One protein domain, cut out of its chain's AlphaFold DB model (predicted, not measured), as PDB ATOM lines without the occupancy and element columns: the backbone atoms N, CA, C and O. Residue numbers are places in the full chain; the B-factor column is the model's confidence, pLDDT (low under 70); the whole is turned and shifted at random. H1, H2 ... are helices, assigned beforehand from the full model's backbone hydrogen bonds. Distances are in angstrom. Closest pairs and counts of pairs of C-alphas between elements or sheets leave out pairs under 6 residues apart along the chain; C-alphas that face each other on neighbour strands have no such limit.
ATOM      1  N   ALA A  24     -36.568   2.155 -37.237       60.62
ATOM      2  CA  ALA A  24     -37.668   1.206 -37.430       60.62
ATOM      3  C   ALA A  24     -37.834   0.790 -38.904       60.62
ATOM      4  O   ALA A  24     -38.046  -0.387 -39.202       60.62
ATOM      5  N   LYS A  25     -37.679   1.728 -39.852       65.12
ATOM      6  CA  LYS A  25     -37.691   1.415 -41.292       65.12
ATOM      7  C   LYS A  25     -36.538   0.498 -41.692       65.12
ATOM      8  O   LYS A  25     -36.771  -0.455 -42.429       65.12
ATOM      9  N   THR A  26     -35.327   0.755 -41.200       69.25
ATOM     10  CA  THR A  26     -34.160  -0.101 -41.469       69.25
ATOM     11  C   THR A  26     -34.382  -1.514 -40.929       69.25
ATOM     12  O   THR A  26     -34.179  -2.477 -41.662       69.25
ATOM     13  N   VAL A  27     -34.903  -1.655 -39.703       75.56
ATOM     14  CA  VAL A  27     -35.211  -2.966 -39.106       75.56
ATOM     15  C   VAL A  27     -36.248  -3.734 -39.921       75.56
ATOM     16  O   VAL A  27     -36.041  -4.913 -40.199       75.56
ATOM     17  N   HIS A  28     -37.332  -3.086 -40.357       77.75
ATOM     18  CA  HIS A  28     -38.337  -3.740 -41.198       77.75
ATOM     19  C   HIS A  28     -37.768  -4.199 -42.546       77.75
ATOM     20  O   HIS A  28     -38.042  -5.323 -42.960       77.75
ATOM     21  N   VAL A  29     -36.937  -3.381 -43.202       79.38
ATOM     22  CA  VAL A  29     -36.275  -3.763 -44.462       79.38
ATOM     23  C   VAL A  29     -35.364  -4.974 -44.252       79.38
ATOM     24  O   VAL A  29     -35.439  -5.940 -45.012       79.38
ATOM     25  N   THR A  30     -34.545  -4.967 -43.199       81.19
ATOM     26  CA  THR A  30     -33.653  -6.090 -42.889       81.19
ATOM     27  C   THR A  30     -34.425  -7.348 -42.472       81.19
ATOM     28  O   THR A  30     -34.033  -8.450 -42.850       81.19
ATOM     29  N   LEU A  31     -35.548  -7.218 -41.755       83.12
ATOM     30  CA  LEU A  31     -36.435  -8.342 -41.431       83.12
ATOM     31  C   LEU A  31     -37.010  -8.984 -42.692       83.12
ATOM     32  O   LEU A  31     -36.923 -10.200 -42.829       83.12
ATOM     33  N   SER A  32     -37.539  -8.187 -43.622       81.56
ATOM     34  CA  SER A  32     -38.060  -8.693 -44.896       81.56
ATOM     35  C   SER A  32     -36.966  -9.354 -45.738       81.56
ATOM     36  O   SER A  32     -37.190 -10.406 -46.332       81.56
ATOM     37  N   GLN A  33     -35.759  -8.784 -45.745       84.12
ATOM     38  CA  GLN A  33     -34.602  -9.364 -46.426       84.12
ATOM     39  C   GLN A  33     -34.207 -10.724 -45.827       84.12
ATOM     40  O   GLN A  33     -33.991 -11.686 -46.562       84.12
ATOM     41  N   ILE A  34     -34.149 -10.837 -44.498       87.12
ATOM     42  CA  ILE A  34     -33.848 -12.101 -43.813       87.12
ATOM     43  C   ILE A  34     -34.978 -13.114 -43.995       87.12
ATOM     44  O   ILE A  34     -34.704 -14.294 -44.203       87.12
ATOM     45  N   GLU A  35     -36.238 -12.687 -43.956       86.81
ATOM     46  CA  GLU A  35     -37.383 -13.561 -44.204       86.81
ATOM     47  C   GLU A  35     -37.322 -14.196 -45.596       86.81
ATOM     48  O   GLU A  35     -37.498 -15.411 -45.709       86.81
ATOM     49  N   LEU A  36     -36.979 -13.402 -46.615       83.31
ATOM     50  CA  LEU A  36     -36.751 -13.872 -47.979       83.31
ATOM     51  C   LEU A  36     -35.560 -14.842 -48.047       83.31
ATOM     52  O   LEU A  36     -35.674 -15.943 -48.569       83.31
ATOM     53  N   ILE A  37     -34.409 -14.507 -47.458       86.94
ATOM     54  CA  ILE A  37     -33.247 -15.417 -47.467       86.94
ATOM     55  C   ILE A  37     -33.580 -16.754 -46.772       86.94
ATOM     56  O   ILE A  37     -33.157 -17.818 -47.225       86.94
ATOM     57  N   LEU A  38     -34.366 -16.719 -45.692       86.62
ATOM     58  CA  LEU A  38     -34.801 -17.894 -44.930       86.62
ATOM     59  C   LEU A  38     -36.024 -18.615 -45.528       86.62
ATOM     60  O   LEU A  38     -36.442 -19.658 -44.999       86.62
ATOM     61  N   SER A  39     -36.646 -18.090 -46.587       82.19
ATOM     62  CA  SER A  39     -37.661 -18.821 -47.353       82.19
ATOM     63  C   SER A  39     -37.031 -19.779 -48.360       82.19
ATOM     64  O   SER A  39     -37.608 -20.838 -48.597       82.19
ATOM     65  N   TYR A  40     -35.826 -19.480 -48.857       80.56
ATOM     66  CA  TYR A  40     -35.088 -20.338 -49.787       80.56
ATOM     67  C   TYR A  40     -34.067 -21.239 -49.078       80.56
ATOM     68  O   TYR A  40     -33.353 -20.839 -48.149       80.56
ATOM     69  N   ARG A  41     -33.958 -22.489 -49.550       79.38
ATOM     70  CA  ARG A  41     -33.010 -23.475 -49.001       79.38
ATOM     71  C   ARG A  41     -31.557 -23.043 -49.213       79.38
ATOM     72  O   ARG A  41     -30.756 -23.167 -48.285       79.38
ATOM     73  N   GLU A  42     -31.234 -22.505 -50.389       81.38
ATOM     74  CA  GLU A  42     -29.872 -22.058 -50.709       81.38
ATOM     75  C   GLU A  42     -29.476 -20.822 -49.889       81.38
ATOM     76  O   GLU A  42     -28.369 -20.768 -49.357       81.38
ATOM     77  N   GLY A  43     -30.405 -19.888 -49.655       82.19
ATOM     78  CA  GLY A  43     -30.181 -18.745 -48.762       82.19
ATOM     79  C   GLY A  43     -29.832 -19.173 -47.334       82.19
ATOM     80  O   GLY A  43     -28.837 -18.722 -46.760       82.19
ATOM     81  N   SER A  44     -30.582 -20.135 -46.787       84.25
ATOM     82  CA  SER A  44     -30.295 -20.718 -45.468       84.25
ATOM     83  C   SER A  44     -28.933 -21.422 -45.424       84.25
ATOM     84  O   SER A  44     -28.190 -21.282 -44.453       84.25
ATOM     85  N   LYS A  45     -28.569 -22.162 -46.476       86.31
ATOM     86  CA  LYS A  45     -27.273 -22.847 -46.577       86.31
ATOM     87  C   LYS A  45     -26.107 -21.855 -46.614       86.31
ATOM     88  O   LYS A  45     -25.160 -22.022 -45.848       86.31
ATOM     89  N   ARG A  46     -26.219 -20.784 -47.403       85.25
ATOM     90  CA  ARG A  46     -25.197 -19.730 -47.510       85.25
ATOM     91  C   ARG A  46     -24.960 -18.998 -46.197       85.25
ATOM     92  O   ARG A  46     -23.808 -18.714 -45.876       85.25
ATOM     93  N   LEU A  47     -26.014 -18.739 -45.417       86.88
ATOM     94  CA  LEU A  47     -25.879 -18.200 -44.057       86.88
ATOM     95  C   LEU A  47     -25.071 -19.146 -43.154       86.88
ATOM     96  O   LEU A  47     -24.207 -18.697 -42.408       86.88
ATOM     97  N   LEU A  48     -25.314 -20.458 -43.252       88.12
ATOM     98  CA  LEU A  48     -24.662 -21.488 -42.431       88.12
ATOM     99  C   LEU A  48     -23.224 -21.831 -42.849       88.12
ATOM    100  O   LEU A  48     -22.539 -22.548 -42.115       88.12
ATOM    101  N   GLU A  49     -22.776 -21.397 -44.024       88.88
ATOM    102  CA  GLU A  49     -21.412 -21.616 -44.525       88.88
ATOM    103  C   GLU A  49     -20.437 -20.511 -44.110       88.88
ATOM    104  O   GLU A  49     -19.221 -20.712 -44.171       88.88
ATOM    105  N   GLN A  50     -20.949 -19.370 -43.636       87.31
ATOM    106  CA  GLN A  50     -20.109 -18.255 -43.215       87.31
ATOM    107  C   GLN A  50     -19.264 -18.609 -41.987       87.31
ATOM    108  O   GLN A  50     -19.682 -19.346 -41.090       87.31
ATOM    109  N   ARG A  51     -18.052 -18.047 -41.934       86.31
ATOM    110  CA  ARG A  51     -17.101 -18.199 -40.822       86.31
ATOM    111  C   ARG A  51     -16.485 -16.852 -40.438       86.31
ATOM    112  O   ARG A  51     -16.558 -15.884 -41.190       86.31
ATOM    113  N   GLY A  52     -15.850 -16.801 -39.267       85.94
ATOM    114  CA  GLY A  52     -15.107 -15.627 -38.803       85.94
ATOM    115  C   GLY A  52     -16.001 -14.411 -38.542       85.94
ATOM    116  O   GLY A  52     -17.103 -14.548 -38.018       85.94
ATOM    117  N   VAL A  53     -15.519 -13.219 -38.908       85.94
ATOM    118  CA  VAL A  53     -16.174 -11.933 -38.602       85.94
ATOM    119  C   VAL A  53     -17.593 -11.860 -39.168       85.94
ATOM    120  O   VAL A  53     -18.501 -11.418 -38.476       85.94
ATOM    121  N   LEU A  54     -17.810 -12.348 -40.391       85.75
ATOM    122  CA  LEU A  54     -19.132 -12.306 -41.018       85.75
ATOM    123  C   LEU A  54     -20.138 -13.213 -40.294       85.75
ATOM    124  O   LEU A  54     -21.277 -12.809 -40.082       85.75
ATOM    125  N   ALA A  55     -19.716 -14.403 -39.854       88.25
ATOM    126  CA  ALA A  55     -20.559 -15.278 -39.038       88.25
ATOM    127  C   ALA A  55     -20.925 -14.630 -37.693       88.25
ATOM    128  O   ALA A  55     -22.072 -14.739 -37.264       88.25
ATOM    129  N   GLN A  56     -19.987 -13.911 -37.066       88.81
ATOM    130  CA  GLN A  56     -20.254 -13.138 -35.851       88.81
ATOM    131  C   GLN A  56     -21.287 -12.031 -36.103       88.81
ATOM    132  O   GLN A  56     -22.274 -11.938 -35.378       88.81
ATOM    133  N   SER A  57     -21.111 -11.243 -37.170       86.69
ATOM    134  CA  SER A  57     -22.059 -10.191 -37.555       86.69
ATOM    135  C   SER A  57     -23.460 -10.743 -37.845       86.69
ATOM    136  O   SER A  57     -24.446 -10.108 -37.483       86.69
ATOM    137  N   ILE A  58     -23.565 -11.927 -38.464       88.75
ATOM    138  CA  ILE A  58     -24.853 -12.595 -38.705       88.75
ATOM    139  C   ILE A  58     -25.492 -13.032 -37.382       88.75
ATOM    140  O   ILE A  58     -26.686 -12.820 -37.201       88.75
ATOM    141  N   LEU A  59     -24.735 -13.616 -36.447       88.75
ATOM    142  CA  LEU A  59     -25.264 -14.000 -35.130       88.75
ATOM    143  C   LEU A  59     -25.768 -12.786 -34.339       88.75
ATOM    144  O   LEU A  59     -26.854 -12.845 -33.763       88.75
ATOM    145  N   ASP A  60     -25.016 -11.685 -34.359       86.81
ATOM    146  CA  ASP A  60     -25.394 -10.435 -33.694       86.81
ATOM    147  C   ASP A  60     -26.655  -9.824 -34.324       86.81
ATOM    148  O   ASP A  60     -27.559  -9.397 -33.604       86.81
ATOM    149  N   LEU A  61     -26.756  -9.853 -35.660       86.69
ATOM    150  CA  LEU A  61     -27.955  -9.433 -36.383       86.69
ATOM    151  C   LEU A  61     -29.160 -10.308 -36.029       86.69
ATOM    152  O   LEU A  61     -30.213  -9.783 -35.690       86.69
ATOM    153  N   LEU A  62     -29.028 -11.635 -36.108       88.44
ATOM    154  CA  LEU A  62     -30.133 -12.559 -35.842       88.44
ATOM    155  C   LEU A  62     -30.663 -12.409 -34.412       88.44
ATOM    156  O   LEU A  62     -31.876 -12.460 -34.225       88.44
ATOM    157  N   GLN A  63     -29.790 -12.175 -33.428       87.56
ATOM    158  CA  GLN A  63     -30.213 -11.893 -32.055       87.56
ATOM    159  C   GLN A  63     -30.928 -10.537 -31.945       87.56
ATOM    160  O   GLN A  63     -31.997 -10.474 -31.348       87.56
ATOM    161  N   ALA A  64     -30.406  -9.477 -32.575       83.69
ATOM    162  CA  ALA A  64     -31.063  -8.165 -32.593       83.69
ATOM    163  C   ALA A  64     -32.452  -8.210 -33.254       83.69
ATOM    164  O   ALA A  64     -33.402  -7.604 -32.765       83.69
ATOM    165  N   LEU A  65     -32.591  -8.971 -34.344       83.31
ATOM    166  CA  LEU A  65     -33.874  -9.193 -35.009       83.31
ATOM    167  C   LEU A  65     -34.819 -10.046 -34.159       83.31
ATOM    168  O   LEU A  65     -36.020  -9.800 -34.158       83.31
ATOM    169  N   TYR A  66     -34.303 -11.041 -33.432       84.88
ATOM    170  CA  TYR A  66     -35.114 -11.871 -32.540       84.88
ATOM    171  C   TYR A  66     -35.741 -11.051 -31.404       84.88
ATOM    172  O   TYR A  66     -36.919 -11.248 -31.093       84.88
ATOM    173  N   ASP A  67     -34.971 -10.116 -30.838       79.56
ATOM    174  CA  ASP A  67     -35.381  -9.239 -29.735       79.56
ATOM    175  C   ASP A  67     -36.370  -8.132 -30.175       79.56
ATOM    176  O   ASP A  67     -37.007  -7.495 -29.333       79.56
ATOM    177  N   TYR A  68     -36.567  -7.926 -31.484       80.69
ATOM    178  CA  TYR A  68     -37.534  -6.963 -32.015       80.69
ATOM    179  C   TYR A  68     -38.984  -7.443 -31.828       80.69
ATOM    180  O   TYR A  68     -39.313  -8.609 -32.071       80.69
ATOM    181  N   THR A  69     -39.883  -6.550 -31.403       65.00
ATOM    182  CA  THR A  69     -41.225  -6.912 -30.905       65.00
ATOM    183  C   THR A  69     -42.168  -7.467 -31.979       65.00
ATOM    184  O   THR A  69     -42.906  -8.407 -31.679       65.00
ATOM    185  N   ASP A  70     -42.076  -6.990 -33.226       70.06
ATOM    186  CA  ASP A  70     -43.025  -7.283 -34.320       70.06
ATOM    187  C   ASP A  70     -42.566  -8.393 -35.288       70.06
ATOM    188  O   ASP A  70     -42.730  -8.299 -36.503       70.06
ATOM    189  N   VAL A  71     -41.977  -9.476 -34.771       76.06
ATOM    190  CA  VAL A  71     -41.541 -10.614 -35.604       76.06
ATOM    191  C   VAL A  71     -42.521 -11.781 -35.496       76.06
ATOM    192  O   VAL A  71     -42.810 -12.271 -34.402       76.06
ATOM    193  N   ALA A  72     -42.988 -12.281 -36.645       78.44
ATOM    194  CA  ALA A  72     -43.888 -13.430 -36.717       78.44
ATOM    195  C   ALA A  72     -43.288 -14.683 -36.045       78.44
ATOM    196  O   ALA A  72     -42.110 -15.004 -36.222       78.44
ATOM    197  N   SER A  73     -44.108 -15.458 -35.325       75.56
ATOM    198  CA  SER A  73     -43.668 -16.648 -34.566       75.56
ATOM    199  C   SER A  73     -42.949 -17.700 -35.428       75.56
ATOM    200  O   SER A  73     -41.960 -18.308 -34.998       75.56
ATOM    201  N   LYS A  74     -43.402 -17.880 -36.676       77.62
ATOM    202  CA  LYS A  74     -42.786 -18.774 -37.669       77.62
ATOM    203  C   LYS A  74     -41.383 -18.302 -38.064       77.62
ATOM    204  O   LYS A  74     -40.467 -19.121 -38.128       77.62
ATOM    205  N   LEU A  75     -41.203 -16.996 -38.275       82.56
ATOM    206  CA  LEU A  75     -39.907 -16.400 -38.596       82.56
ATOM    207  C   LEU A  75     -38.964 -16.442 -37.387       82.56
ATOM    208  O   LEU A  75     -37.834 -16.896 -37.534       82.56
ATOM    209  N   ARG A  76     -39.442 -16.112 -36.177       83.50
ATOM    210  CA  ARG A  76     -38.660 -16.256 -34.931       83.50
ATOM    211  C   ARG A  76     -38.124 -17.675 -34.738       83.50
ATOM    212  O   ARG A  76     -36.969 -17.855 -34.364       83.50
ATOM    213  N   SER A  77     -38.936 -18.689 -35.043       81.19
ATOM    214  CA  SER A  77     -38.518 -20.097 -34.961       81.19
ATOM    215  C   SER A  77     -37.411 -20.436 -35.969       81.19
ATOM    216  O   SER A  77     -36.462 -21.146 -35.630       81.19
ATOM    217  N   LYS A  78     -37.496 -19.907 -37.198       83.31
ATOM    218  CA  LYS A  78     -36.447 -20.064 -38.218       83.31
ATOM    219  C   LYS A  78     -35.158 -19.340 -37.825       83.31
ATOM    220  O   LYS A  78     -34.094 -19.948 -37.899       83.31
ATOM    221  N   ILE A  79     -35.258 -18.092 -37.360       87.94
ATOM    222  CA  ILE A  79     -34.126 -17.285 -36.874       87.94
ATOM    223  C   ILE A  79     -33.391 -18.030 -35.758       87.94
ATOM    224  O   ILE A  79     -32.181 -18.225 -35.850       87.94
ATOM    225  N   LEU A  80     -34.118 -18.528 -34.752       85.25
ATOM    226  CA  LEU A  80     -33.535 -19.292 -33.648       85.25
ATOM    227  C   LEU A  80     -32.835 -20.568 -34.134       85.25
ATOM    228  O   LEU A  80     -31.722 -20.866 -33.705       85.25
ATOM    229  N   SER A  81     -33.457 -21.306 -35.060       84.31
ATOM    230  CA  SER A  81     -32.852 -22.505 -35.648       84.31
ATOM    231  C   SER A  81     -31.540 -22.182 -36.366       84.31
ATOM    232  O   SER A  81     -30.528 -22.840 -36.119       84.31
ATOM    233  N   VAL A  82     -31.521 -21.150 -37.214       87.56
ATOM    234  CA  VAL A  82     -30.315 -20.744 -37.951       87.56
ATOM    235  C   VAL A  82     -29.236 -20.228 -37.010       87.56
ATOM    236  O   VAL A  82     -28.085 -20.628 -37.152       87.56
ATOM    237  N   MET A  83     -29.596 -19.429 -36.004       87.44
ATOM    238  CA  MET A  83     -28.667 -18.932 -34.989       87.44
ATOM    239  C   MET A  83     -27.974 -20.083 -34.240       87.44
ATOM    240  O   MET A  83     -26.750 -20.087 -34.111       87.44
ATOM    241  N   ILE A  84     -28.721 -21.117 -33.832       84.19
ATOM    242  CA  ILE A  84     -28.161 -22.313 -33.180       84.19
ATOM    243  C   ILE A  84     -27.238 -23.095 -34.127       84.19
ATOM    244  O   ILE A  84     -26.150 -23.514 -33.727       84.19
ATOM    245  N   HIS A  85     -27.647 -23.317 -35.379       84.44
ATOM    246  CA  HIS A  85     -26.839 -24.072 -36.344       84.44
ATOM    247  C   HIS A  85     -25.558 -23.327 -36.733       84.44
ATOM    248  O   HIS A  85     -24.492 -23.945 -36.809       84.44
ATOM    249  N   LEU A  86     -25.643 -22.011 -36.937       88.44
ATOM    250  CA  LEU A  86     -24.497 -21.162 -37.243       88.44
ATOM    251  C   LEU A  86     -23.529 -21.114 -36.058       88.44
ATOM    252  O   LEU A  86     -22.329 -21.298 -36.256       88.44
ATOM    253  N   SER A  87     -24.037 -20.966 -34.830       86.81
ATOM    254  CA  SER A  87     -23.227 -21.019 -33.608       86.81
ATOM    255  C   SER A  87     -22.464 -22.346 -33.489       86.81
ATOM    256  O   SER A  87     -21.246 -22.344 -33.330       86.81
ATOM    257  N   ARG A  88     -23.129 -23.493 -33.699       82.94
ATOM    258  CA  ARG A  88     -22.490 -24.825 -33.641       82.94
ATOM    259  C   ARG A  88     -21.439 -25.066 -34.724       82.94
ATOM    260  O   ARG A  88     -20.488 -25.809 -34.488       82.94
ATOM    261  N   LYS A  89     -21.622 -24.504 -35.922       84.19
ATOM    262  CA  LYS A  89     -20.653 -24.635 -37.024       84.19
ATOM    263  C   LYS A  89     -19.447 -23.714 -36.859       84.19
ATOM    264  O   LYS A  89     -18.346 -24.096 -37.244       84.19
ATOM    265  N   SER A  90     -19.664 -22.509 -36.335       83.88
ATOM    266  CA  SER A  90     -18.637 -21.468 -36.231       83.88
ATOM    267  C   SER A  90     -17.926 -21.421 -34.875       83.88
ATOM    268  O   SER A  90     -16.870 -20.803 -34.791       83.88
ATOM    269  N   ASN A  91     -18.472 -22.069 -33.837       79.56
ATOM    270  CA  ASN A  91     -18.067 -21.922 -32.430       79.56
ATOM    271  C   ASN A  91     -18.201 -20.481 -31.901       79.56
ATOM    272  O   ASN A  91     -17.534 -20.103 -30.938       79.56
ATOM    273  N   LEU A  92     -19.055 -19.676 -32.535       84.81
ATOM    274  CA  LEU A  92     -19.338 -18.291 -32.164       84.81
ATOM    275  C   LEU A  92     -20.714 -18.172 -31.510       84.81
ATOM    276  O   LEU A  92     -21.526 -19.099 -31.532       84.81
ATOM    277  N   TYR A  93     -20.988 -17.015 -30.927       85.38
ATOM    278  CA  TYR A  93     -22.229 -16.707 -30.225       85.38
ATOM    279  C   TYR A  93     -22.532 -15.227 -30.308       85.38
ATOM    280  O   TYR A  93     -21.592 -14.460 -30.495       85.38
ATOM    281  N   PRO A  94     -23.796 -14.807 -30.138       86.94
ATOM    282  CA  PRO A  94     -24.119 -13.390 -30.132       86.94
ATOM    283  C   PRO A  94     -23.259 -12.654 -29.094       86.94
ATOM    284  O   PRO A  94     -23.284 -12.976 -27.904       86.94
ATOM    285  N   SER A  95     -22.471 -11.680 -29.550       83.25
ATOM    286  CA  SER A  95     -21.521 -10.896 -28.746       83.25
ATOM    287  C   SER A  95     -22.221 -10.196 -27.588       83.25
ATOM    288  O   SER A  95     -21.654  -9.988 -26.523       83.25
ATOM    289  N   CYS A  96     -23.496  -9.884 -27.797       80.06
ATOM    290  CA  CYS A  96     -24.375  -9.222 -26.857       80.06
ATOM    291  C   CYS A  96     -24.688 -10.072 -25.604       80.06
ATOM    292  O   CYS A  96     -25.264  -9.564 -24.646       80.06
ATOM    293  N   LEU A  97     -24.316 -11.361 -25.603       84.06
ATOM    294  CA  LEU A  97     -24.374 -12.225 -24.425       84.06
ATOM    295  C   LEU A  97     -23.183 -12.013 -23.483       84.06
ATOM    296  O   LEU A  97     -23.277 -12.422 -22.333       84.06
ATOM    297  N   ILE A  98     -22.065 -11.441 -23.941       84.62
ATOM    298  CA  ILE A  98     -20.858 -11.272 -23.119       84.62
ATOM    299  C   ILE A  98     -21.056 -10.129 -22.125       84.62
ATOM    300  O   ILE A  98     -21.517  -9.047 -22.481       84.62
ATOM    301  N   ARG A 404     -24.561   0.709 -42.772       59.38
ATOM    302  CA  ARG A 404     -24.401   0.998 -44.206       59.38
ATOM    303  C   ARG A 404     -22.937   0.876 -44.643       59.38
ATOM    304  O   ARG A 404     -22.053   1.474 -44.038       59.38
ATOM    305  N   GLY A 405     -22.682   0.120 -45.706       59.78
ATOM    306  CA  GLY A 405     -21.352  -0.192 -46.232       59.78
ATOM    307  C   GLY A 405     -20.621  -1.318 -45.493       59.78
ATOM    308  O   GLY A 405     -19.455  -1.582 -45.792       59.78
ATOM    309  N   SER A 406     -21.265  -1.991 -44.533       78.06
ATOM    310  CA  SER A 406     -20.652  -3.118 -43.826       78.06
ATOM    311  C   SER A 406     -20.549  -4.373 -44.712       78.06
ATOM    312  O   SER A 406     -21.382  -4.587 -45.597       78.06
ATOM    313  N   PRO A 407     -19.581  -5.278 -44.451       77.81
ATOM    314  CA  PRO A 407     -19.520  -6.581 -45.119       77.81
ATOM    315  C   PRO A 407     -20.805  -7.406 -44.963       77.81
ATOM    316  O   PRO A 407     -21.116  -8.220 -45.828       77.81
ATOM    317  N   LEU A 408     -21.550  -7.184 -43.872       82.50
ATOM    318  CA  LEU A 408     -22.839  -7.814 -43.610       82.50
ATOM    319  C   LEU A 408     -23.913  -7.310 -44.581       82.50
ATOM    320  O   LEU A 408     -24.585  -8.131 -45.196       82.50
ATOM    321  N   GLU A 409     -24.043  -5.994 -44.762       81.75
ATOM    322  CA  GLU A 409     -25.006  -5.416 -45.710       81.75
ATOM    323  C   GLU A 409     -24.694  -5.856 -47.145       81.75
ATOM    324  O   GLU A 409     -25.583  -6.304 -47.863       81.75
ATOM    325  N   ILE A 410     -23.416  -5.818 -47.542       82.56
ATOM    326  CA  ILE A 410     -22.979  -6.271 -48.870       82.56
ATOM    327  C   ILE A 410     -23.309  -7.754 -49.063       82.56
ATOM    328  O   ILE A 410     -23.809  -8.141 -50.117       82.56
ATOM    329  N   PHE A 411     -23.050  -8.592 -48.056       86.50
ATOM    330  CA  PHE A 411     -23.354 -10.019 -48.117       86.50
ATOM    331  C   PHE A 411     -24.859 -10.286 -48.215       86.50
ATOM    332  O   PHE A 411     -25.271 -11.088 -49.054       86.50
ATOM    333  N   LEU A 412     -25.674  -9.629 -47.387       85.25
ATOM    334  CA  LEU A 412     -27.126  -9.802 -47.395       85.25
ATOM    335  C   LEU A 412     -27.727  -9.310 -48.709       85.25
ATOM    336  O   LEU A 412     -28.493 -10.046 -49.323       85.25
ATOM    337  N   SER A 413     -27.318  -8.135 -49.190       84.12
ATOM    338  CA  SER A 413     -27.797  -7.580 -50.459       84.12
ATOM    339  C   SER A 413     -27.336  -8.401 -51.657       84.12
ATOM    340  O   SER A 413     -28.135  -8.618 -52.557       84.12
ATOM    341  N   LYS A 414     -26.105  -8.931 -51.658       85.81
ATOM    342  CA  LYS A 414     -25.622  -9.847 -52.705       85.81
ATOM    343  C   LYS A 414     -26.356 -11.188 -52.678       85.81
ATOM    344  O   LYS A 414     -26.726 -11.716 -53.717       85.81
ATOM    345  N   THR A 415     -26.578 -11.745 -51.489       84.12
ATOM    346  CA  THR A 415     -27.300 -13.016 -51.332       84.12
ATOM    347  C   THR A 415     -28.753 -12.855 -51.751       84.12
ATOM    348  O   THR A 415     -29.272 -13.690 -52.477       84.12
ATOM    349  N   GLN A 416     -29.395 -11.760 -51.343       83.94
ATOM    350  CA  GLN A 416     -30.733 -11.405 -51.788       83.94
ATOM    351  C   GLN A 416     -30.769 -11.168 -53.296       83.94
ATOM    352  O   GLN A 416     -31.656 -11.709 -53.937       83.94
ATOM    353  N   SER A 417     -29.837 -10.394 -53.865       81.12
ATOM    354  CA  SER A 417     -29.839 -10.114 -55.300       81.12
ATOM    355  C   SER A 417     -29.672 -11.391 -56.097       81.12
ATOM    356  O   SER A 417     -30.425 -11.570 -57.030       81.12
ATOM    357  N   GLU A 418     -28.758 -12.287 -55.712       81.19
ATOM    358  CA  GLU A 418     -28.523 -13.576 -56.382       81.19
ATOM    359  C   GLU A 418     -29.700 -14.544 -56.222       81.19
ATOM    360  O   GLU A 418     -30.054 -15.223 -57.176       81.19
ATOM    361  N   LEU A 419     -30.351 -14.579 -55.053       79.94
ATOM    362  CA  LEU A 419     -31.585 -15.351 -54.864       79.94
ATOM    363  C   LEU A 419     -32.741 -14.773 -55.676       79.94
ATOM    364  O   LEU A 419     -33.543 -15.534 -56.191       79.94
TER     365      LEU A 419
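AT A GLANCE: This is residues 24 to 98 and 404 to 419 of the 1037 residues of an uncharacterized protein of Dendrothele bispora (strain CBS 962.96) (UniProt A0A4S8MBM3). H3 and H4 form a helical hairpin, side by side, with H1 across its linked end and H2 and H5 over one side. The printed part has 91 residues with five named helices, H1 to H5 in order, and no named strand. It is all helix and compact, radius of gyration of the C-alphas 12.1 A, spans 30 by 29 by 26 A.

IN THESE COORDINATES: H1, residues 24 to 37, 19.9 A long, begins at C-alpha 24 (-37.668, 1.206, -37.430). H2 is residues 41 to 49, 12.6 A; H3 52 to 66, 21.3 A; H4 73 to 90, 25.5 A. H5, residues 407 to 419, 17.8 A, ends at C-alpha 419 (-31.585, -15.351, -54.864).

HOW THE PARTS SIT: H3 and H4 touch, closest C-alphas Leu 59 and Met 83, 6.0 A, at a shallow tilt of 22 degrees, opposite ways. H4, with residues 82 to 89 alone, touches H2, closest C-alphas Leu 86 and Leu 48, 5.2 A. H1, with residues 33 to 37 alone, touches H5, closest C-alphas Ile 37 and Gln 416, 6.4 A. Every O i to N i+4 pair in H1 to H5 is within hydrogen-bond range.

THE WHOLE: Residues 99 to 403 are not printed; C-alphas 98 and 404 are 24.7 A apart. Residues 24 to 26, 69 and 404 to 405 have pLDDT under 70.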